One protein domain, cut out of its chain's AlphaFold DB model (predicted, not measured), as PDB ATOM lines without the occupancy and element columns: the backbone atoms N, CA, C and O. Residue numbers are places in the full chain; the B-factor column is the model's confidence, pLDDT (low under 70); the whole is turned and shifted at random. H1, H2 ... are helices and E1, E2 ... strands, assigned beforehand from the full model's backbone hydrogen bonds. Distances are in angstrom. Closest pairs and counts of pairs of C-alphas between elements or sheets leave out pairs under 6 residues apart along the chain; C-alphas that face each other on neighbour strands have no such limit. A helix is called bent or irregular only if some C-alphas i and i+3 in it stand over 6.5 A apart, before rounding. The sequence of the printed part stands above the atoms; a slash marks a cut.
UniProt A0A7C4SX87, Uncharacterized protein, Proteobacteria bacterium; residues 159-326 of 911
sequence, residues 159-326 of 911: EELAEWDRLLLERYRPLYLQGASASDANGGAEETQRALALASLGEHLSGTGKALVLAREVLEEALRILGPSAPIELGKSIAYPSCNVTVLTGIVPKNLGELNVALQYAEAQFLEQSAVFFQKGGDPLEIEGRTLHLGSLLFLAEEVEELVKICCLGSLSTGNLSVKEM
ATOM      1  N   GLU A 159     222.426 106.729 265.286       94.19
ATOM      2  CA  GLU A 159     220.968 106.853 265.394       94.19
ATOM      3  C   GLU A 159     220.256 105.499 265.341       94.19
ATOM      4  O   GLU A 159     219.203 105.321 265.951       94.19
ATOM      5  N   GLU A 160     220.835 104.514 264.652       95.19
ATOM      6  CA  GLU A 160     220.250 103.174 264.551       95.19
ATOM      7  C   GLU A 160     220.321 102.402 265.880       95.19
ATOM      8  O   GLU A 160     219.621 101.401 266.044       95.19
ATOM      9  N   LEU A 161     221.137 102.866 266.836       95.88
ATOM     10  CA  LEU A 161     221.271 102.311 268.187       95.88
ATOM     11  C   LEU A 161     220.610 103.177 269.269       95.88
ATOM     12  O   LEU A 161     220.682 102.832 270.449       95.88
ATOM     13  N   ALA A 162     219.899 104.241 268.881       93.69
ATOM     14  CA  ALA A 162     219.258 105.157 269.820       93.69
ATOM     15  C   ALA A 162     218.242 104.469 270.753       93.69
ATOM     16  O   ALA A 162     218.097 104.893 271.893       93.69
ATOM     17  N   GLU A 163     217.572 103.391 270.314       94.88
ATOM     18  CA  GLU A 163     216.689 102.582 271.178       94.88
ATOM     19  C   GLU A 163     217.443 102.073 272.414       94.88
ATOM     20  O   GLU A 163     216.995 102.254 273.544       94.88
ATOM     21  N   TRP A 164     218.612 101.470 272.200       97.12
ATOM     22  CA  TRP A 164     219.439 100.920 273.268       97.12
ATOM     23  C   TRP A 164     220.104 102.011 274.103       97.12
ATOM     24  O   TRP A 164     220.049 101.975 275.332       97.12
ATOM     25  N   ASP A 165     220.691 103.008 273.441       97.81
ATOM     26  CA  ASP A 165     221.392 104.089 274.129       97.81
ATOM     27  C   ASP A 165     220.427 104.874 275.035       97.81
ATOM     28  O   ASP A 165     220.767 105.195 276.173       97.81
ATOM     29  N   ARG A 166     219.183 105.104 274.595       96.12
ATOM     30  CA  ARG A 166     218.155 105.767 275.405       96.12
ATOM     31  C   ARG A 166     217.750 104.932 276.619       96.12
ATOM     32  O   ARG A 166     217.662 105.486 277.710       96.12
ATOM     33  N   LEU A 167     217.578 103.615 276.467       96.12
ATOM     34  CA  LEU A 167     217.286 102.714 277.592       96.12
ATOM     35  C   LEU A 167     218.380 102.772 278.670       96.12
ATOM     36  O   LEU A 167     218.073 102.822 279.864       96.12
ATOM     37  N   LEU A 168     219.652 102.806 278.258       96.94
ATOM     38  CA  LEU A 168     220.774 102.977 279.180       96.94
ATOM     39  C   LEU A 168     220.742 104.347 279.861       96.94
ATOM     40  O   LEU A 168     220.812 104.417 281.084       96.94
ATOM     41  N   LEU A 169     220.629 105.429 279.091       96.50
ATOM     42  CA  LEU A 169     220.746 106.796 279.605       96.50
ATOM     43  C   LEU A 169     219.515 107.253 280.404       96.50
ATOM     44  O   LEU A 169     219.611 108.162 281.226       96.50
ATOM     45  N   GLU A 170     218.353 106.633 280.212       94.12
ATOM     46  CA  GLU A 170     217.183 106.860 281.063       94.12
ATOM     47  C   GLU A 170     217.343 106.188 282.430       94.12
ATOM     48  O   GLU A 170     217.043 106.808 283.459       94.12
ATOM     49  N   ARG A 171     217.881 104.959 282.459       95.06
ATOM     50  CA  ARG A 171     218.209 104.253 283.705       95.06
ATOM     51  C   ARG A 171     219.370 104.924 284.445       95.06
ATOM     52  O   ARG A 171     219.252 105.202 285.636       95.06
ATOM     53  N   TYR A 172     220.450 105.244 283.734       96.19
ATOM     54  CA  TYR A 172     221.668 105.873 284.249       96.19
ATOM     55  C   TYR A 172     221.810 107.282 283.669       96.19
ATOM     56  O   TYR A 172     222.551 107.508 282.710       96.19
ATOM     57  N   ARG A 173     221.066 108.239 284.234       92.38
ATOM     58  CA  ARG A 173     221.070 109.618 283.728       92.38
ATOM     59  C   ARG A 173     222.475 110.224 283.813       92.38
ATOM     60  O   ARG A 173     223.101 110.119 284.868       92.38
ATOM     61  N   PRO A 174     222.951 110.894 282.747       92.56
ATOM     62  CA  PRO A 174     224.199 111.644 282.789       92.56
ATOM     63  C   PRO A 174     224.177 112.709 283.882       92.56
ATOM     64  O   PRO A 174     223.310 113.584 283.901       92.56
ATOM     65  N   LEU A 175     225.150 112.627 284.782       90.50
ATOM     66  CA  LEU A 175     225.437 113.630 285.797       90.50
ATOM     67  C   LEU A 175     226.778 114.264 285.471       90.50
ATOM     68  O   LEU A 175     227.753 113.545 285.238       90.50
ATOM     69  N   TYR A 176     226.831 115.595 285.485       86.81
ATOM     70  CA  TYR A 176     228.057 116.310 285.168       86.81
ATOM     71  C   TYR A 176     228.710 116.894 286.423       86.81
ATOM     72  O   TYR A 176     228.089 117.688 287.125       86.81
ATOM     73  N   LEU A 177     229.944 116.474 286.727       74.62
ATOM     74  CA  LEU A 177     230.645 116.826 287.975       74.62
ATOM     75  C   LEU A 177     231.343 118.187 287.918       74.62
ATOM     76  O   LEU A 177     231.529 118.833 288.948       74.62
ATOM     77  N   GLN A 178     231.737 118.630 286.724       59.72
ATOM     78  CA  GLN A 178     232.267 119.973 286.534       59.72
ATOM     79  C   GLN A 178     231.145 120.920 286.125       59.72
ATOM     80  O   GLN A 178     230.431 120.674 285.152       59.72
ATOM     81  N   GLY A 179     231.051 122.054 286.822       47.81
ATOM     82  CA  GLY A 179     230.364 123.228 286.304       47.81
ATOM     83  C   GLY A 179     231.169 123.775 285.134       47.81
ATOM     84  O   GLY A 179     231.954 124.701 285.321       47.81
ATOM     85  N   ALA A 180     231.029 123.181 283.945       41.34
ATOM     86  CA  ALA A 180     231.472 123.827 282.717       41.34
ATOM     87  C   ALA A 180     230.857 125.220 282.735       41.34
ATOM     88  O   ALA A 180     229.634 125.312 282.755       41.34
ATOM     89  N   SER A 181     231.709 126.240 282.874       43.28
ATOM     90  CA  SER A 181     231.418 127.673 282.807       43.28
ATOM     91  C   SER A 181     229.936 127.999 282.589       43.28
ATOM     92  O   SER A 181     229.532 128.460 281.525       43.28
ATOM     93  N   ALA A 182     229.118 127.809 283.628       42.66
ATOM     94  CA  ALA A 182     227.742 128.293 283.639       42.66
ATOM     95  C   ALA A 182     227.716 129.835 283.669       42.66
ATOM     96  O   ALA A 182     226.653 130.441 283.687       42.66
ATOM     97  N   SER A 183     228.892 130.475 283.659       42.66
ATOM     98  CA  SER A 183     229.087 131.913 283.527       42.66
ATOM     99  C   SER A 183     228.683 132.478 282.162       42.66
ATOM    100  O   SER A 183     228.506 133.686 282.085       42.66
ATOM    101  N   ASP A 184     228.484 131.641 281.134       42.75
ATOM    102  CA  ASP A 184     227.989 132.095 279.820       42.75
ATOM    103  C   ASP A 184     226.536 131.665 279.531       42.75
ATOM    104  O   ASP A 184     225.963 132.040 278.506       42.75
ATOM    105  N   ALA A 185     225.893 130.916 280.436       47.22
ATOM    106  CA  ALA A 185     224.514 130.474 280.261       47.22
ATOM    107  C   ALA A 185     223.532 131.507 280.838       47.22
ATOM    108  O   ALA A 185     222.972 131.335 281.914       47.22
ATOM    109  N   ASN A 186     223.230 132.544 280.053       50.75
ATOM    110  CA  ASN A 186     221.956 133.273 280.178       50.75
ATOM    111  C   ASN A 186     220.746 132.423 279.698       50.75
ATOM    112  O   ASN A 186     219.645 132.948 279.534       50.75
ATOM    113  N   GLY A 187     220.960 131.129 279.427       56.62
ATOM    114  CA  GLY A 187     220.008 130.171 278.867       56.62
ATOM    115  C   GLY A 187     219.335 129.266 279.905       56.62
ATOM    116  O   GLY A 187     219.784 129.143 281.043       56.62
ATOM    117  N   GLY A 188     218.237 128.614 279.511       68.88
ATOM    118  CA  GLY A 188     217.475 127.696 280.370       68.88
ATOM    119  C   GLY A 188     218.207 126.383 280.709       68.88
ATOM    120  O   GLY A 188     219.266 126.068 280.166       68.88
ATOM    121  N   ALA A 189     217.614 125.565 281.589       75.69
ATOM    122  CA  ALA A 189     218.204 124.303 282.069       75.69
ATOM    123  C   ALA A 189     218.559 123.303 280.945       75.69
ATOM    124  O   ALA A 189     219.577 122.616 281.021       75.69
ATOM    125  N   GLU A 190     217.749 123.243 279.886       79.25
ATOM    126  CA  GLU A 190     217.986 122.371 278.728       79.25
ATOM    127  C   GLU A 190     219.231 122.792 277.926       79.25
ATOM    128  O   GLU A 190     220.026 121.950 277.512       79.25
ATOM    129  N   GLU A 191     219.446 124.098 277.756       83.25
ATOM    130  CA  GLU A 191     220.604 124.644 277.042       83.25
ATOM    131  C   GLU A 191     221.908 124.346 277.790       83.25
ATOM    132  O   GLU A 191     222.911 123.966 277.181       83.25
ATOM    133  N   THR A 192     221.862 124.399 279.123       84.69
ATOM    134  CA  THR A 192     222.983 123.993 279.982       84.69
ATOM    135  C   THR A 192     223.296 122.502 279.824       84.69
ATOM    136  O   THR A 192     224.453 122.132 279.629       84.69
ATOM    137  N   GLN A 193     222.281 121.628 279.855       86.88
ATOM    138  CA  GLN A 193     222.485 120.188 279.650       86.88
ATOM    139  C   GLN A 193     223.046 119.871 278.262       86.88
ATOM    140  O   GLN A 193     223.924 119.018 278.137       86.88
ATOM    141  N   ARG A 194     222.583 120.577 277.228       90.56
ATOM    142  CA  ARG A 194     223.100 120.433 275.863       90.56
ATOM    143  C   ARG A 194     224.572 120.826 275.777       90.56
ATOM    144  O   ARG A 194     225.356 120.089 275.187       90.56
ATOM    145  N   ALA A 195     224.961 121.949 276.379       89.81
ATOM    146  CA  ALA A 195     226.352 122.394 276.400       89.81
ATOM    147  C   ALA A 195     227.275 121.375 277.095       89.81
ATOM    148  O   ALA A 195     228.358 121.084 276.591       89.81
ATOM    149  N   LEU A 196     226.823 120.788 278.207       89.62
ATOM    150  CA  LEU A 196     227.557 119.746 278.932       89.62
ATOM    151  C   LEU A 196     227.690 118.450 278.116       89.62
ATOM    152  O   LEU A 196     228.788 117.903 278.019       89.62
ATOM    153  N   ALA A 197     226.610 118.004 277.467       92.75
ATOM    154  CA  ALA A 197     226.636 116.840 276.581       92.75
ATOM    155  C   ALA A 197     227.581 117.058 275.384       92.75
ATOM    156  O   ALA A 197     228.374 116.181 275.038       92.75
ATOM    157  N   LEU A 198     227.566 118.254 274.781       93.50
ATOM    158  CA  LEU A 198     228.496 118.628 273.708       93.50
ATOM    159  C   LEU A 198     229.948 118.659 274.192       93.50
ATOM    160  O   LEU A 198     230.829 118.199 273.470       93.50
ATOM    161  N   ALA A 199     230.213 119.163 275.400       91.62
ATOM    162  CA  ALA A 199     231.551 119.122 275.987       91.62
ATOM    163  C   ALA A 199     232.036 117.673 276.156       91.62
ATOM    164  O   ALA A 199     233.161 117.359 275.763       91.62
ATOM    165  N   SER A 200     231.168 116.775 276.641       92.44
ATOM    166  CA  SER A 200     231.487 115.348 276.734       92.44
ATOM    167  C   SER A 200     231.767 114.735 275.359       92.44
ATOM    168  O   SER A 200     232.782 114.056 275.183       92.44
ATOM    169  N   LEU A 201     230.937 115.038 274.354       95.38
ATOM    170  CA  LEU A 201     231.149 114.595 272.974       95.38
ATOM    171  C   LEU A 201     232.501 115.082 272.425       95.38
ATOM    172  O   LEU A 201     233.228 114.304 271.812       95.38
ATOM    173  N   GLY A 202     232.875 116.338 272.685       94.75
ATOM    174  CA  GLY A 202     234.159 116.918 272.280       94.75
ATOM    175  C   GLY A 202     235.373 116.208 272.895       94.75
ATOM    176  O   GLY A 202     236.335 115.904 272.186       94.75
ATOM    177  N   GLU A 203     235.317 115.879 274.190       92.00
ATOM    178  CA  GLU A 203     236.350 115.070 274.860       92.00
ATOM    179  C   GLU A 203     236.475 113.681 274.213       92.00
ATOM    180  O   GLU A 203     237.585 113.192 273.977       92.00
ATOM    181  N   HIS A 204     235.342 113.066 273.856       96.25
ATOM    182  CA  HIS A 204     235.336 111.742 273.239       96.25
ATOM    183  C   HIS A 204     235.829 111.762 271.791       96.25
ATOM    184  O   HIS A 204     236.545 110.849 271.385       96.25
ATOM    185  N   LEU A 205     235.546 112.823 271.029       97.62
ATOM    186  CA  LEU A 205     236.127 113.018 269.699       97.62
ATOM    187  C   LEU A 205     237.660 113.080 269.770       97.62
ATOM    188  O   LEU A 205     238.345 112.456 268.959       97.62
ATOM    189  N   SER A 206     238.221 113.761 270.773       94.25
ATOM    190  CA  SER A 206     239.676 113.802 270.950       94.25
ATOM    191  C   SER A 206     240.270 112.408 271.197       94.25
ATOM    192  O   SER A 206     241.226 112.005 270.527       94.25
ATOM    193  N   GLY A 207     239.674 111.634 272.110       95.00
ATOM    194  CA  GLY A 207     240.136 110.283 272.439       95.00
ATOM    195  C   GLY A 207     239.974 109.278 271.290       95.00
ATOM    196  O   GLY A 207     240.921 108.554 270.973       95.00
ATOM    197  N   THR A 208     238.810 109.249 270.631       98.25
ATOM    198  CA  THR A 208     238.539 108.341 269.501       98.25
ATOM    199  C   THR A 208     239.429 108.660 268.304       98.25
ATOM    200  O   THR A 208     239.985 107.740 267.706       98.25
ATOM    201  N   GLY A 209     239.648 109.945 267.997       97.12
ATOM    202  CA  GLY A 209     240.545 110.359 266.917       97.12
ATOM    203  C   GLY A 209     241.967 109.822 267.104       97.12
ATOM    204  O   GLY A 209     242.553 109.282 266.168       97.12
ATOM    205  N   LYS A 210     242.506 109.864 268.330       95.19
ATOM    206  CA  LYS A 210     243.837 109.302 268.637       95.19
ATOM    207  C   LYS A 210     243.918 107.796 268.371       95.19
ATOM    208  O   LYS A 210     244.939 107.337 267.868       95.19
ATOM    209  N   ALA A 211     242.879 107.033 268.718       96.94
ATOM    210  CA  ALA A 211     242.839 105.589 268.471       96.94
ATOM    211  C   ALA A 211     242.741 105.266 266.971       96.94
ATOM    212  O   ALA A 211     243.489 104.426 266.479       96.94
ATOM    213  N   LEU A 212     241.881 105.982 266.235       98.19
ATOM    214  CA  LEU A 212     241.722 105.810 264.788       98.19
ATOM    215  C   LEU A 212     243.025 106.060 264.032       98.19
ATOM    216  O   LEU A 212     243.388 105.262 263.173       98.19
ATOM    217  N   VAL A 213     243.761 107.121 264.376       96.31
ATOM    218  CA  VAL A 213     245.024 107.425 263.690       96.31
ATOM    219  C   VAL A 213     246.080 106.343 263.948       96.31
ATOM    220  O   VAL A 213     246.770 105.955 263.011       96.31
ATOM    221  N   LEU A 214     246.189 105.804 265.170       95.81
ATOM    222  CA  LEU A 214     247.133 104.712 265.468       95.81
ATOM    223  C   LEU A 214     246.784 103.428 264.692       95.81
ATOM    224  O   LEU A 214     247.668 102.804 264.104       95.81
ATOM    225  N   ALA A 215     245.495 103.075 264.634       98.31
ATOM    226  CA  ALA A 215     245.013 101.946 263.845       98.31
ATOM    227  C   ALA A 215     245.269 102.146 262.341       98.31
ATOM    228  O   ALA A 215     245.720 101.225 261.660       98.31
ATOM    229  N   ARG A 216     245.031 103.360 261.826       98.12
ATOM    230  CA  ARG A 216     245.280 103.722 260.425       98.12
ATOM    231  C   ARG A 216     246.758 103.627 260.079       98.12
ATOM    232  O   ARG A 216     247.082 103.036 259.061       98.12
ATOM    233  N   GLU A 217     247.644 104.161 260.917       96.06
ATOM    234  CA  GLU A 217     249.092 104.122 260.683       96.06
ATOM    235  C   GLU A 217     249.613 102.686 260.568       96.06
ATOM    236  O   GLU A 217     250.326 102.370 259.618       96.06
ATOM    237  N   VAL A 218     249.234 101.799 261.497       97.44
ATOM    238  CA  VAL A 218     249.709 100.408 261.453       97.44
ATOM    239  C   VAL A 218     249.086  99.619 260.298       97.44
ATOM    240  O   VAL A 218     249.777  98.824 259.659       97.44
ATOM    241  N   LEU A 219     247.800  99.842 260.001       98.69
ATOM    242  CA  LEU A 219     247.108  99.155 258.915       98.69
ATOM    243  C   LEU A 219     247.634  99.595 257.548       98.69
ATOM    244  O   LEU A 219     247.857  98.748 256.689       98.69
ATOM    245  N   GLU A 220     247.843 100.896 257.353       97.88
ATOM    246  CA  GLU A 220     248.391 101.442 256.111       97.88
ATOM    247  C   GLU A 220     249.797 100.903 255.855       97.88
ATOM    248  O   GLU A 220     250.106 100.490 254.740       97.88
ATOM    249  N   GLU A 221     250.626 100.814 256.898       97.12
ATOM    250  CA  GLU A 221     251.964 100.249 256.762       97.12
ATOM    251  C   GLU A 221     251.922  98.768 256.364       97.12
ATOM    252  O   GLU A 221     252.618  98.340 255.440       97.12
ATOM    253  N   ALA A 222     251.045  97.983 256.993       98.38
ATOM    254  CA  ALA A 222     250.845  96.589 256.615       98.38
ATOM    255  C   ALA A 222     250.300  96.448 255.182       98.38
ATOM    256  O   ALA A 222     250.759  95.583 254.440       98.38
ATOM    257  N   LEU A 223     249.368  97.309 254.757       98.56
ATOM    258  CA  LEU A 223     248.835  97.326 253.390       98.56
ATOM    259  C   LEU A 223     249.918  97.660 252.359       98.56
ATOM    260  O   LEU A 223     249.995  96.990 251.330       98.56
ATOM    261  N   ARG A 224     250.765  98.655 252.645       97.31
ATOM    262  CA  ARG A 224     251.872  99.083 251.779       97.31
ATOM    263  C   ARG A 224     252.873  97.955 251.535       97.31
ATOM    264  O   ARG A 224     253.357  97.809 250.415       97.31
ATOM    265  N   ILE A 225     253.183  97.177 252.573       97.06
ATOM    266  CA  ILE A 225     254.228  96.145 252.533       97.06
ATOM    267  C   ILE A 225     253.689  94.770 252.110       97.06
ATOM    268  O   ILE A 225     254.335  94.076 251.327       97.06
ATOM    269  N   LEU A 226     252.521  94.360 252.613       98.25
ATOM    270  CA  LEU A 226     251.980  93.001 252.447       98.25
ATOM    271  C   LEU A 226     250.837  92.913 251.425       98.25
ATOM    272  O   LEU A 226     250.510  91.821 250.957       98.25
ATOM    273  N   GLY A 227     250.232  94.046 251.064       98.19
ATOM    274  CA  GLY A 227     249.094  94.114 250.153       98.19
ATOM    275  C   GLY A 227     247.748  93.733 250.796       98.19
ATOM    276  O   GLY A 227     247.688  93.101 251.853       98.19
ATOM    277  N   PRO A 228     246.620  94.082 250.150       98.25
ATOM    278  CA  PRO A 228     245.276  93.910 250.715       98.25
ATOM    279  C   PRO A 228     244.853  92.447 250.910       98.25
ATOM    280  O   PRO A 228     243.970  92.173 251.719       98.25
ATOM    281  N   SER A 229     245.461  91.501 250.192       98.19
ATOM    282  CA  SER A 229     245.141  90.072 250.287       98.19
ATOM    283  C   SER A 229     245.824  89.355 251.452       98.19
ATOM    284  O   SER A 229     245.568  88.167 251.644       98.19
ATOM    285  N   ALA A 230     246.708  90.024 252.203       98.12
ATOM    286  CA  ALA A 230     247.405  89.393 253.318       98.12
ATOM    287  C   ALA A 230     246.398  88.907 254.382       98.12
ATOM    288  O   ALA A 230     245.502  89.673 254.754       98.12
ATOM    289  N   PRO A 231     246.508  87.648 254.845       97.06
ATOM    290  CA  PRO A 231     245.493  87.014 255.678       97.06
ATOM    291  C   PRO A 231     245.491  87.545 257.115       97.06
ATOM    292  O   PRO A 231     246.534  87.871 257.681       97.06
ATOM    293  N   ILE A 232     244.305  87.561 257.724       96.75
ATOM    294  CA  ILE A 232     244.090  87.865 259.142       96.75
ATOM    295  C   ILE A 232     243.615  86.592 259.833       96.75
ATOM    296  O   ILE A 232     242.429  86.264 259.856       96.75
ATOM    297  N   GLU A 233     244.575  85.853 260.383       93.00
ATOM    298  CA  GLU A 233     244.358  84.564 261.038       93.00
ATOM    299  C   GLU A 233     245.007  84.557 262.424       93.00
ATOM    300  O   GLU A 233     246.227  84.622 262.562       93.00
ATOM    301  N   LEU A 234     244.188  84.461 263.477       92.06
ATOM    302  CA  LEU A 234     244.682  84.435 264.859       92.06
ATOM    303  C   LEU A 234     245.076  83.036 265.341       92.06
ATOM    304  O   LEU A 234     245.710  82.925 266.384       92.06
ATOM    305  N   GLY A 235     244.726  81.985 264.597       91.19
ATOM    306  CA  GLY A 235     244.988  80.591 264.950       91.19
ATOM    307  C   GLY A 235     243.748  79.811 265.398       91.19
ATOM    308  O   GLY A 235     242.673  80.364 265.634       91.19
ATOM    309  N   LYS A 236     243.902  78.489 265.509       90.31
ATOM    310  CA  LYS A 236     242.805  77.510 265.666       90.31
ATOM    311  C   LYS A 236     242.021  77.629 266.978       90.31
ATOM    312  O   LYS A 236     240.858  77.240 267.039       90.31
ATOM    313  N   SER A 237     242.641  78.153 268.029       89.06
ATOM    314  CA  SER A 237     242.018  78.328 269.343       89.06
ATOM    315  C   SER A 237     241.101  79.559 269.396       89.06
ATOM    316  O   SER A 237     240.303  79.684 270.333       89.06
ATOM    317  N   ILE A 238     241.144  80.443 268.390       90.25
ATOM    318  CA  ILE A 238     240.314  81.651 268.313       90.25
ATOM    319  C   ILE A 238     239.246  81.492 267.224       90.25
ATOM    320  O   ILE A 238     239.496  81.723 266.048       90.25
ATOM    321  N   ALA A 239     238.024  81.136 267.625       84.31
ATOM    322  CA  ALA A 239     236.905  80.980 266.687       84.31
ATOM    323  C   ALA A 239     236.303  82.321 266.219       84.31
ATOM    324  O   ALA A 239     235.808  82.422 265.101       84.31
ATOM    325  N   TYR A 240     236.349  83.350 267.075       86.69
ATOM    326  CA  TYR A 240     235.762  84.670 266.821       86.69
ATOM    327  C   TYR A 240     236.830  85.749 267.053       86.69
ATOM    328  O   TYR A 240     237.040  86.159 268.205       86.69
ATOM    329  N   PRO A 241     237.566  86.134 265.993       87.06
ATOM    330  CA  PRO A 241     238.752  86.979 266.113       87.06
ATOM    331  C   PRO A 241     238.447  88.480 266.212       87.06
ATOM    332  O   PRO A 241     239.267  89.213 266.750       87.06
ATOM    333  N   SER A 242     237.288  88.930 265.718       95.31
ATOM    334  CA  SER A 242     237.007  90.344 265.428       95.31
ATOM    335  C   SER A 242     235.611  90.791 265.893       95.31
ATOM    336  O   SER A 242     234.783  91.253 265.105       95.31
ATOM    337  N   CYS A 243     235.287  90.578 267.170       96.38
ATOM    338  CA  CYS A 243     233.942  90.824 267.700       96.38
ATOM    339  C   CYS A 243     233.519  92.298 267.616       96.38
ATOM    340  O   CYS A 243     232.362  92.562 267.289       96.38
ATOM    341  N   ASN A 244     234.427  93.241 267.886       98.19
ATOM    342  CA  ASN A 244     234.121  94.676 267.886       98.19
ATOM    343  C   ASN A 244     233.859  95.202 266.465       98.19
ATOM    344  O   ASN A 244     232.939  95.990 266.247       98.19
ATOM    345  N   VAL A 245     234.609  94.713 265.475       98.50
ATOM    346  CA  VAL A 245     234.338  94.958 264.054       98.50
ATOM    347  C   VAL A 245     233.014  94.309 263.660       98.50
ATOM    348  O   VAL A 245     232.126  94.978 263.128       98.50
ATOM    349  N   THR A 246     232.854  93.016 263.951       98.00
ATOM    350  CA  THR A 246     231.708  92.205 263.512       98.00
ATOM    351  C   THR A 246     230.384  92.766 264.016       98.00
ATOM    352  O   THR A 246     229.387  92.751 263.289       98.00
ATOM    353  N   VAL A 247     230.360  93.294 265.241       97.81
ATOM    354  CA  VAL A 247     229.124  93.779 265.852       97.81
ATOM    355  C   VAL A 247     228.573  95.057 265.229       97.81
ATOM    356  O   VAL A 247     227.358  95.226 265.171       97.81
ATOM    357  N   LEU A 248     229.448  95.909 264.695       98.25
ATOM    358  CA  LEU A 248     229.058  97.155 264.033       98.25
ATOM    359  C   LEU A 248     228.931  97.004 262.516       98.25
ATOM    360  O   LEU A 248     228.115  97.663 261.883       98.25
ATOM    361  N   THR A 249     229.743  96.147 261.904       97.94
ATOM    362  CA  THR A 249     229.837  96.050 260.437       97.94
ATOM    363  C   THR A 249     229.102  94.839 259.868       97.94
ATOM    364  O   THR A 249     228.666  94.871 258.723       97.94
ATOM    365  N   GLY A 250     228.955  93.767 260.648       96.25
ATOM    366  CA  GLY A 250     228.477  92.464 260.181       96.25
ATOM    367  C   GLY A 250     229.532  91.626 259.456       96.25
ATOM    368  O   GLY A 250     229.287  90.442 259.221       96.25
ATOM    369  N   ILE A 251     230.700  92.196 259.135       95.31
ATOM    370  CA  ILE A 251     231.789  91.474 258.473       95.31
ATOM    371  C   ILE A 251     232.709  90.819 259.502       95.31
ATOM    372  O   ILE A 251     232.956  91.370 260.571       95.31
ATOM    373  N   VAL A 252     233.242  89.650 259.151       95.75
ATOM    374  CA  VAL A 252     234.315  88.977 259.893       95.75
ATOM    375  C   VAL A 252     235.555  89.044 259.001       95.75
ATOM    376  O   VAL A 252     235.659  88.210 258.098       95.75
ATOM    377  N   PRO A 253     236.446  90.039 259.189       96.75
ATOM    378  CA  PRO A 253     237.547  90.285 258.266       96.75
ATOM    379  C   PRO A 253     238.484  89.087 258.139       96.75
ATOM    380  O   PRO A 253     238.915  88.526 259.148       96.75
ATOM    381  N   LYS A 254     238.815  88.723 256.900       96.69
ATOM    382  CA  LYS A 254     239.736  87.619 256.571       96.69
ATOM    383  C   LYS A 254     241.103  88.087 256.084       96.69
ATOM    384  O   LYS A 254     242.029  87.286 256.006       96.69
ATOM    385  N   ASN A 255     241.225  89.356 255.712       98.25
ATOM    386  CA  ASN A 255     242.432  89.944 255.138       98.25
ATOM    387  C   ASN A 255     242.529  91.446 255.461       98.25
ATOM    388  O   ASN A 255     241.577  92.045 255.974       98.25
ATOM    389  N   LEU A 256     243.677  92.057 255.155       98.62
ATOM    390  CA  LEU A 256     243.916  93.488 255.385       98.62
ATOM    391  C   LEU A 256     242.945  94.398 254.614       98.62
ATOM    392  O   LEU A 256     242.560  95.446 255.128       98.62
ATOM    393  N   GLY A 257     242.516  94.009 253.409       98.62
ATOM    394  CA  GLY A 257     241.542  94.766 252.622       98.62
ATOM    395  C   GLY A 257     240.187  94.889 253.326       98.62
ATOM    396  O   GLY A 257     239.613  95.974 253.389       98.62
ATOM    397  N   GLU A 258     239.702  93.804 253.925       98.44
ATOM    398  CA  GLU A 258     238.460  93.803 254.708       98.44
ATOM    399  C   GLU A 258     238.602  94.575 256.032       98.44
ATOM    400  O   GLU A 258     237.667  95.270 256.435       98.44
ATOM    401  N   LEU A 259     239.772  94.528 256.686       98.50
ATOM    402  CA  LEU A 259     240.053  95.399 257.838       98.50
ATOM    403  C   LEU A 259     240.046  96.880 257.452       98.50
ATOM    404  O   LEU A 259     239.541  97.707 258.210       98.50
ATOM    405  N   ASN A 260     240.552  97.217 256.264       98.75
ATOM    406  CA  ASN A 260     240.521  98.585 255.755       98.75
ATOM    407  C   ASN A 260     239.089  99.092 255.575       98.75
ATOM    408  O   ASN A 260     238.788 100.204 255.997       98.75
ATOM    409  N   VAL A 261     238.192  98.261 255.038       98.56
ATOM    410  CA  VAL A 261     236.762  98.597 254.927       98.56
ATOM    411  C   VAL A 261     236.145  98.858 256.307       98.56
ATOM    412  O   VAL A 261     235.411  99.832 256.479       98.56
ATOM    413  N   ALA A 262     236.463  98.034 257.312       98.50
ATOM    414  CA  ALA A 262     235.979  98.245 258.678       98.50
ATOM    415  C   ALA A 262     236.487  99.562 259.287       98.50
ATOM    416  O   ALA A 262     235.702 100.311 259.872       98.50
ATOM    417  N   LEU A 263     237.780  99.864 259.136       98.75
ATOM    418  CA  LEU A 263     238.366 101.091 259.678       98.75
ATOM    419  C   LEU A 263     237.844 102.344 258.956       98.75
ATOM    420  O   LEU A 263     237.521 103.324 259.620       98.75
ATOM    421  N   GLN A 264     237.665 102.290 257.632       98.75
ATOM    422  CA  GLN A 264     237.058 103.373 256.845       98.75
ATOM    423  C   GLN A 264     235.640 103.707 257.310       98.75
ATOM    424  O   GLN A 264     235.264 104.876 257.377       98.75
ATOM    425  N   TYR A 265     234.851 102.694 257.675       98.62
ATOM    426  CA  TYR A 265     233.546 102.918 258.292       98.62
ATOM    427  C   TYR A 265     233.666 103.691 259.614       98.62
ATOM    428  O   TYR A 265     232.932 104.657 259.824       98.62
ATOM    429  N   ALA A 266     234.602 103.310 260.487       98.75
ATOM    430  CA  ALA A 266     234.787 103.992 261.764       98.75
ATOM    431  C   ALA A 266     235.283 105.438 261.584       98.75
ATOM    432  O   ALA A 266     234.812 106.339 262.278       98.75
ATOM    433  N   GLU A 267     236.164 105.683 260.612       98.81
ATOM    434  CA  GLU A 267     236.610 107.026 260.219       98.81
ATOM    435  C   GLU A 267     235.446 107.878 259.686       98.81
ATOM    436  O   GLU A 267     235.288 109.034 260.084       98.81
ATOM    437  N   ALA A 268     234.577 107.307 258.847       98.69
ATOM    438  CA  ALA A 268     233.392 107.998 258.342       98.69
ATOM    439  C   ALA A 268     232.404 108.348 259.469       98.69
ATOM    440  O   ALA A 268     231.916 109.478 259.532       98.69
ATOM    441  N   GLN A 269     232.146 107.419 260.395       98.44
ATOM    442  CA  GLN A 269     231.285 107.679 261.553       98.44
ATOM    443  C   GLN A 269     231.885 108.713 262.511       98.44
ATOM    444  O   GLN A 269     231.155 109.540 263.057       98.44
ATOM    445  N   PHE A 270     233.207 108.729 262.682       98.69
ATOM    446  CA  PHE A 270     233.904 109.760 263.448       98.69
ATOM    447  C   PHE A 270     233.719 111.163 262.847       98.69
ATOM    448  O   PHE A 270     233.431 112.119 263.575       98.69
ATOM    449  N   LEU A 271     233.843 111.293 261.521       98.44
ATOM    450  CA  LEU A 271     233.589 112.554 260.816       98.44
ATOM    451  C   LEU A 271     232.131 113.001 260.964       98.44
ATOM    452  O   LEU A 271     231.870 114.183 261.185       98.44
ATOM    453  N   GLU A 272     231.188 112.062 260.910       97.31
ATOM    454  CA  GLU A 272     229.767 112.336 261.136       97.31
ATOM    455  C   GLU A 272     229.512 112.898 262.544       97.31
ATOM    456  O   GLU A 272     228.881 113.947 262.684       97.31
ATOM    457  N   GLN A 273     230.075 112.279 263.590       97.38
ATOM    458  CA  GLN A 273     229.924 112.785 264.962       97.38
ATOM    459  C   GLN A 273     230.619 114.139 265.159       97.38
ATOM    460  O   GLN A 273     230.113 114.998 265.884       97.38
ATOM    461  N   SER A 274     231.744 114.364 264.475       97.44
ATOM    462  CA  SER A 274     232.422 115.664 264.462       97.44
ATOM    463  C   SER A 274     231.528 116.748 263.857       97.44
ATOM    464  O   SER A 274     231.410 117.836 264.418       97.44
ATOM    465  N   ALA A 275     230.844 116.451 262.747       96.06
ATOM    466  CA  ALA A 275     229.903 117.380 262.130       96.06
ATOM    467  C   ALA A 275     228.749 117.736 263.082       96.06
ATOM    468  O   ALA A 275     228.408 118.913 263.202       96.06
ATOM    469  N   VAL A 276     228.200 116.754 263.807       93.50
ATOM    470  CA  VAL A 276     227.160 116.991 264.825       93.50
ATOM    471  C   VAL A 276     227.675 117.893 265.950       93.50
ATOM    472  O   VAL A 276     227.014 118.870 266.302       93.50
ATOM    473  N   PHE A 277     228.878 117.632 266.472       95.19
ATOM    474  CA  PHE A 277     229.497 118.474 267.501       95.19
ATOM    475  C   PHE A 277     229.602 119.947 267.065       95.19
ATOM    476  O   PHE A 277     229.256 120.850 267.830       95.19
ATOM    477  N   PHE A 278     230.006 120.210 265.817       94.12
ATOM    478  CA  PHE A 278     230.131 121.579 265.301       94.12
ATOM    479  C   PHE A 278     228.794 122.268 264.999       94.12
ATOM    480  O   PHE A 278     228.748 123.499 264.998       94.12
ATOM    481  N   GLN A 279     227.708 121.516 264.789       92.25
ATOM    482  CA  GLN A 279     226.363 122.084 264.630       92.25
ATOM    483  C   GLN A 279     225.802 122.658 265.941       92.25
ATOM    484  O   GLN A 279     224.945 123.536 265.891       92.25
ATOM    485  N   LYS A 280     226.287 122.191 267.103       86.81
ATOM    486  CA  LYS A 280     225.909 122.660 268.455       86.81
ATOM    487  C   LYS A 280     224.416 122.526 268.820       86.81
ATOM    488  O   LYS A 280     223.981 123.064 269.839       86.81
ATOM    489  N   GLY A 281     223.628 121.814 268.018       84.62
ATOM    490  CA  GLY A 281     222.218 121.504 268.276       84.62
ATOM    491  C   GLY A 281     222.008 120.054 268.725       84.62
ATOM    492  O   GLY A 281     222.926 119.243 268.649       84.62
ATOM    493  N   GLY A 282     220.789 119.732 269.163       87.81
ATOM    494  CA  GLY A 282     220.369 118.359 269.477       87.81
ATOM    495  C   GLY A 282     219.811 118.172 270.888       87.81
ATOM    496  O   GLY A 282     220.007 119.012 271.773       87.81
ATOM    497  N   ASP A 283     219.101 117.062 271.083       92.12
ATOM    498  CA  ASP A 283     218.663 116.602 272.401       92.12
ATOM    499  C   ASP A 283     219.881 116.112 273.219       92.12
ATOM    500  O   ASP A 283     220.720 115.378 272.681       92.12
ATOM    501  N   PRO A 284     220.022 116.492 274.505       92.44
ATOM    502  CA  PRO A 284     221.171 116.091 275.319       92.44
ATOM    503  C   PRO A 284     221.376 114.573 275.442       92.44
ATOM    504  O   PRO A 284     222.520 114.122 275.455       92.44
ATOM    505  N   LEU A 285     220.308 113.768 275.517       93.62
ATOM    506  CA  LEU A 285     220.432 112.308 275.580       93.62
ATOM    507  C   LEU A 285     220.860 111.718 274.238       93.62
ATOM    508  O   LEU A 285     221.636 110.767 274.217       93.62
ATOM    509  N   GLU A 286     220.386 112.271 273.122       94.94
ATOM    510  CA  GLU A 286     220.842 111.843 271.794       94.94
ATOM    511  C   GLU A 286     222.332 112.147 271.591       94.94
ATOM    512  O   GLU A 286     223.070 111.306 271.077       94.94
ATOM    513  N   ILE A 287     222.799 113.316 272.044       96.12
ATOM    514  CA  ILE A 287     224.225 113.678 272.033       96.12
ATOM    515  C   ILE A 287     225.033 112.691 272.889       96.12
ATOM    516  O   ILE A 287     226.078 112.208 272.457       96.12
ATOM    517  N   GLU A 288     224.528 112.317 274.061       95.69
ATOM    518  CA  GLU A 288     225.161 111.316 274.924       95.69
ATOM    519  C   GLU A 288     225.166 109.902 274.315       95.69
ATOM    520  O   GLU A 288     226.142 109.163 274.464       95.69
ATOM    521  N   GLY A 289     224.142 109.531 273.541       97.25
ATOM    522  CA  GLY A 289     224.156 108.310 272.729       97.25
ATOM    523  C   GLY A 289     225.293 108.310 271.699       97.25
ATOM    524  O   GLY A 289     225.989 107.308 271.521       97.25
ATOM    525  N   ARG A 290     225.580 109.464 271.086       97.75
ATOM    526  CA  ARG A 290     226.731 109.630 270.175       97.75
ATOM    527  C   ARG A 290     228.066 109.539 270.909       97.75
ATOM    528  O   ARG A 290     229.002 108.925 270.393       97.75
ATOM    529  N   THR A 291     228.144 110.066 272.130       97.12
ATOM    530  CA  THR A 291     229.298 109.893 273.028       97.12
ATOM    531  C   THR A 291     229.569 108.410 273.305       97.12
ATOM    532  O   THR A 291     230.708 107.954 273.187       97.12
ATOM    533  N   LEU A 292     228.527 107.622 273.598       98.25
ATOM    534  CA  LEU A 292     228.644 106.165 273.734       98.25
ATOM    535  C   LEU A 292     229.096 105.503 272.420       98.25
ATOM    536  O   LEU A 292     229.948 104.609 272.438       98.25
ATOM    537  N   HIS A 293     228.581 105.960 271.274       98.56
ATOM    538  CA  HIS A 293     228.955 105.435 269.961       98.56
ATOM    539  C   HIS A 293     230.442 105.615 269.636       98.56
ATOM    540  O   HIS A 293     231.080 104.664 269.182       98.56
ATOM    541  N   LEU A 294     231.029 106.771 269.957       98.69
ATOM    542  CA  LEU A 294     232.472 107.002 269.821       98.69
ATOM    543  C   LEU A 294     233.321 106.006 270.630       98.69
ATOM    544  O   LEU A 294     234.410 105.632 270.186       98.69
ATOM    545  N   GLY A 295     232.807 105.532 271.771       98.31
ATOM    546  CA  GLY A 295     233.402 104.445 272.548       98.31
ATOM    547  C   GLY A 295     233.431 103.114 271.797       98.31
ATOM    548  O   GLY A 295     234.451 102.428 271.781       98.31
ATOM    549  N   SER A 296     232.338 102.761 271.112       98.62
ATOM    550  CA  SER A 296     232.290 101.560 270.265       98.62
ATOM    551  C   SER A 296     233.246 101.650 269.071       98.62
ATOM    552  O   SER A 296     233.904 100.664 268.743       98.62
ATOM    553  N   LEU A 297     233.363 102.829 268.447       98.75
ATOM    554  CA  LEU A 297     234.304 103.053 267.344       98.75
ATOM    555  C   LEU A 297     235.764 102.946 267.792       98.75
ATOM    556  O   LEU A 297     236.580 102.395 267.057       98.75
ATOM    557  N   LEU A 298     236.093 103.425 268.999       98.69
ATOM    558  CA  LEU A 298     237.436 103.266 269.559       98.69
ATOM    559  C   LEU A 298     237.811 101.786 269.685       98.69
ATOM    560  O   LEU A 298     238.895 101.409 269.252       98.69
ATOM    561  N   PHE A 299     236.926 100.939 270.219       98.75
ATOM    562  CA  PHE A 299     237.216  99.506 270.343       98.75
ATOM    563  C   PHE A 299     237.298  98.786 268.997       98.75
ATOM    564  O   PHE A 299     238.087  97.854 268.864       98.75
ATOM    565  N   LEU A 300     236.539  99.222 267.987       98.75
ATOM    566  CA  LEU A 300     236.710  98.732 266.618       98.75
ATOM    567  C   LEU A 300     238.108  99.082 266.088       98.75
ATOM    568  O   LEU A 300     238.797  98.204 265.572       98.75
ATOM    569  N   ALA A 301     238.544 100.334 266.245       98.81
ATOM    570  CA  ALA A 301     239.863 100.778 265.800       98.81
ATOM    571  C   ALA A 301     240.995 100.022 266.516       98.81
ATOM    572  O   ALA A 301     241.913  99.527 265.868       98.81
ATOM    573  N   GLU A 302     240.900  99.873 267.837       98.62
ATOM    574  CA  GLU A 302     241.880  99.129 268.634       98.62
ATOM    575  C   GLU A 302     241.895  97.626 268.292       98.62
ATOM    576  O   GLU A 302     242.958  97.008 268.304       98.62
ATOM    577  N   GLU A 303     240.752  97.032 267.922       98.69
ATOM    578  CA  GLU A 303     240.705  95.653 267.425       98.69
ATOM    579  C   GLU A 303     241.406  95.517 266.068       98.69
ATOM    580  O   GLU A 303     242.191  94.590 265.886       98.69
ATOM    581  N   VAL A 304     241.186  96.453 265.137       98.81
ATOM    582  CA  VAL A 304     241.923  96.500 263.860       98.81
ATOM    583  C   VAL A 304     243.428  96.615 264.117       98.81
ATOM    584  O   VAL A 304     244.205  95.859 263.537       98.81
ATOM    585  N   GLU A 305     243.831  97.506 265.025       98.50
ATOM    586  CA  GLU A 305     245.227  97.695 265.420       98.50
ATOM    587  C   GLU A 305     245.847  96.387 265.952       98.50
ATOM    588  O   GLU A 305     246.897  95.961 265.469       98.50
ATOM    589  N   GLU A 306     245.192  95.701 266.896       98.31
ATOM    590  CA  GLU A 306     245.688  94.433 267.453       98.31
ATOM    591  C   GLU A 306     245.743  93.295 266.433       98.31
ATOM    592  O   GLU A 306     246.691  92.507 266.448       98.31
ATOM    593  N   LEU A 307     244.760  93.201 265.532       98.31
ATOM    594  CA  LEU A 307     244.760  92.178 264.487       98.31
ATOM    595  C   LEU A 307     245.974  92.336 263.567       98.31
ATOM    596  O   LEU A 307     246.650  91.348 263.284       98.31
ATOM    597  N   VAL A 308     246.312  93.566 263.171       98.56
ATOM    598  CA  VAL A 308     247.519  93.833 262.375       98.56
ATOM    599  C   VAL A 308     248.786  93.541 263.185       98.56
ATOM    600  O   VAL A 308     249.691  92.863 262.696       98.56
ATOM    601  N   LYS A 309     248.859  93.982 264.446       97.88
ATOM    602  CA  LYS A 309     250.016  93.725 265.323       97.88
ATOM    603  C   LYS A 309     250.322  92.236 265.478       97.88
ATOM    604  O   LYS A 309     251.490  91.841 265.461       97.88
ATOM    605  N   ILE A 310     249.292  91.412 265.645       97.25
ATOM    606  CA  ILE A 310     249.439  89.967 265.831       97.25
ATOM    607  C   ILE A 310     249.726  89.278 264.495       97.25
ATOM    608  O   ILE A 310     250.719  88.563 264.383       97.25
ATOM    609  N   CYS A 311     248.882  89.492 263.482       97.06
ATOM    610  CA  CYS A 311     248.947  88.735 262.230       97.06
ATOM    611  C   CYS A 311     250.071  89.197 261.293       97.06
ATOM    612  O   CYS A 311     250.572  88.389 260.518       97.06
ATOM    613  N   CYS A 312     250.476  90.469 261.355       97.25
ATOM    614  CA  CYS A 312     251.438  91.050 260.413       97.25
ATOM    615  C   CYS A 312     252.778  91.412 261.060       97.25
ATOM    616  O   CYS A 312     253.808  91.304 260.402       97.25
ATOM    617  N   LEU A 313     252.784  91.829 262.332       95.69
ATOM    618  CA  LEU A 313     254.004  92.286 263.020       95.69
ATOM    619  C   LEU A 313     254.576  91.261 264.012       95.69
ATOM    620  O   LEU A 313     255.607  91.518 264.629       95.69
ATOM    621  N   GLY A 314     253.934  90.099 264.172       93.31
ATOM    622  CA  GLY A 314     254.449  89.004 265.000       93.31
ATOM    623  C   GLY A 314     254.306  89.213 266.510       93.31
ATOM    624  O   GLY A 314     255.053  88.614 267.283       93.31
ATOM    625  N   SER A 315     253.357  90.043 266.953       95.44
ATOM    626  CA  SER A 315     253.047  90.172 268.383       95.44
ATOM    627  C   SER A 315     252.513  88.859 268.968       95.44
ATOM    628  O   SER A 315     251.817  88.098 268.297       95.44
ATOM    629  N   LEU A 316     252.800  88.607 270.250       95.31
ATOM    630  CA  LEU A 316     252.369  87.387 270.945       95.31
ATOM    631  C   LEU A 316     250.846  87.177 270.888       95.31
ATOM    632  O   LEU A 316     250.064  88.122 271.042       95.31
ATOM    633  N   SER A 317     250.449  85.911 270.732       94.56
ATOM    634  CA  SER A 317     249.059  85.456 270.660       94.56
ATOM    635  C   SER A 317     248.913  84.033 271.199       94.56
ATOM    636  O   SER A 317     249.802  83.196 271.039       94.56
ATOM    637  N   THR A 318     247.764  83.733 271.802       93.81
ATOM    638  CA  THR A 318     247.410  82.387 272.276       93.81
ATOM    639  C   THR A 318     246.834  81.476 271.200       93.81
ATOM    640  O   THR A 318     246.604  80.294 271.456       93.81
ATOM    641  N   GLY A 319     246.548  81.990 270.005       91.19
ATOM    642  CA  GLY A 319     245.595  81.318 269.131       91.19
ATOM    643  C   GLY A 319     246.047  79.991 268.522       91.19
ATOM    644  O   GLY A 319     245.201  79.258 268.024       91.19
ATOM    645  N   ASN A 320     247.324  79.617 268.617       91.81
ATOM    646  CA  ASN A 320     247.813  78.285 268.228       91.81
ATOM    647  C   ASN A 320     248.244  77.410 269.417       91.81
ATOM    648  O   ASN A 320     248.837  76.355 269.213       91.81
ATOM    649  N   LEU A 321     247.949  77.833 270.646       93.38
ATOM    650  CA  LEU A 321     248.310  77.111 271.862       93.38
ATOM    651  C   LEU A 321     247.185  76.174 272.310       93.38
ATOM    652  O   LEU A 321     246.000  76.435 272.086       93.38
ATOM    653  N   SER A 322     247.556  75.097 272.997       90.75
ATOM    654  CA  SER A 322     246.642  74.274 273.787       90.75
ATOM    655  C   SER A 322     246.283  74.960 275.109       90.75
ATOM    656  O   SER A 322     247.012  75.819 275.602       90.75
ATOM    657  N   VAL A 323     245.183  74.542 275.743       88.88
ATOM    658  CA  VAL A 323     244.764  75.068 277.061       88.88
ATOM    659  C   VAL A 323     245.871  74.913 278.114       88.88
ATOM    660  O   VAL A 323     246.093  75.811 278.924       88.88
ATOM    661  N   LYS A 324     246.614  73.797 278.072       90.19
ATOM    662  CA  LYS A 324     247.729  73.534 278.991       90.19
ATOM    663  C   LYS A 324     248.861  74.547 278.817       90.19
ATOM    664  O   LYS A 324     249.413  75.007 279.809       90.19
ATOM    665  N   GLU A 325     249.199  74.890 277.579       93.50
ATOM    666  CA  GLU A 325     250.232  75.889 277.284       93.50
ATOM    667  C   GLU A 325     249.759  77.295 277.666       93.50
ATOM    668  O   GLU A 325     250.505  78.045 278.292       93.50
ATOM    669  N   MET A 326     248.497  77.629 277.370       93.81
ATOM    670  CA  MET A 326     247.914  78.928 277.711       93.81
ATOM    671  C   MET A 326     247.955  79.226 279.216       93.81
ATOM    672  O   MET A 326     248.177  80.374 279.588       93.81
TER     673      MET A 326
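What this domain is: This is residues 159 to 326 of the 911 residues of an uncharacterized protein of Proteobacteria bacterium (UniProt A0A7C4SX87). Three long helices, H2, H4 and H5, lie side by side in an up-and-down bundle that makes the long axis, with H5 in the middle of the contacts. H1 packs steeply on H5 near its beginning, the short H3 packs on H5 farther along, and the small H6 lies off one end at the close of a long link. The printed part has 168 residues with six named helices and one named strand, in the order H1, E1, H2, H3, H4, H5, H6; the class is mostly helix. It is loose, with a radius of gyration of the C-alphas of 19.3 A, and elongated, spanning 61 by 36 by 26 A.

How they stand to each other: H2, residues 189 to 226, touches H5, residues 284 to 311, at a shallow tilt of 16 degrees, the same way; their closest C-alphas are those of Ala 215 and Glu 305, 4.5 A apart. H4, residues 256 to 279, touches H2 at a shallow tilt of 24 degrees, opposite ways, closest at the C-alphas of Leu 198 and Phe 277, 6.3 A. H4 and H5 form a helical hairpin at a shallow tilt of 24 degrees, closest at the C-alphas of Ala 266 and Leu 297, 5.7 A. H5 is the hub, touching four helices. With residues 296 to 304 alone it touches H3, residues 243 to 249, at a steep tilt of 58 degrees; the C-alphas of Asn 244 and Leu 300 are closest, 5.0 A apart. With residues 285 to 292 alone it touches H1, residues 159 to 171, at a steep tilt of 66 degrees; the C-alphas of Asp 165 and Gly 289 are closest, at 5.2 A. E1, residues 174 to 176, pairs with no named strand. H6, residues 323 to 326, touches no helix. Every O i to N i+4 pair is within hydrogen-bond range in H2 and H4, against 7 of 9 in H1, 2 of 3 in H3 and 23 of 24 in H5; H6 is too short for such a pair.

Where its parts are: H2 is 54.8 A from first to last C-alpha, H5 41.1 A, H4 34.8 A, H1 18.7 A, H3 9.8 A, E1 6.5 A and H6 5.0 A. H1 begins at C-alpha 159 (220.968, 106.853, 265.394) and is irregular, with C-alphas 160 and 163 7.5 A apart. H6 ends at C-alpha 326 (247.914, 78.928, 277.711).

The domain as a whole: The two C-alphas farthest apart, those of Asn 186 and Lys 324, are 65.1 A apart. The printed part has no cut. The links E1 to H2, H2 to H3 and H5 to H6 are long. Residues 178 to 188 are under 70 in pLDDT; the mean of the printed part is 92.0.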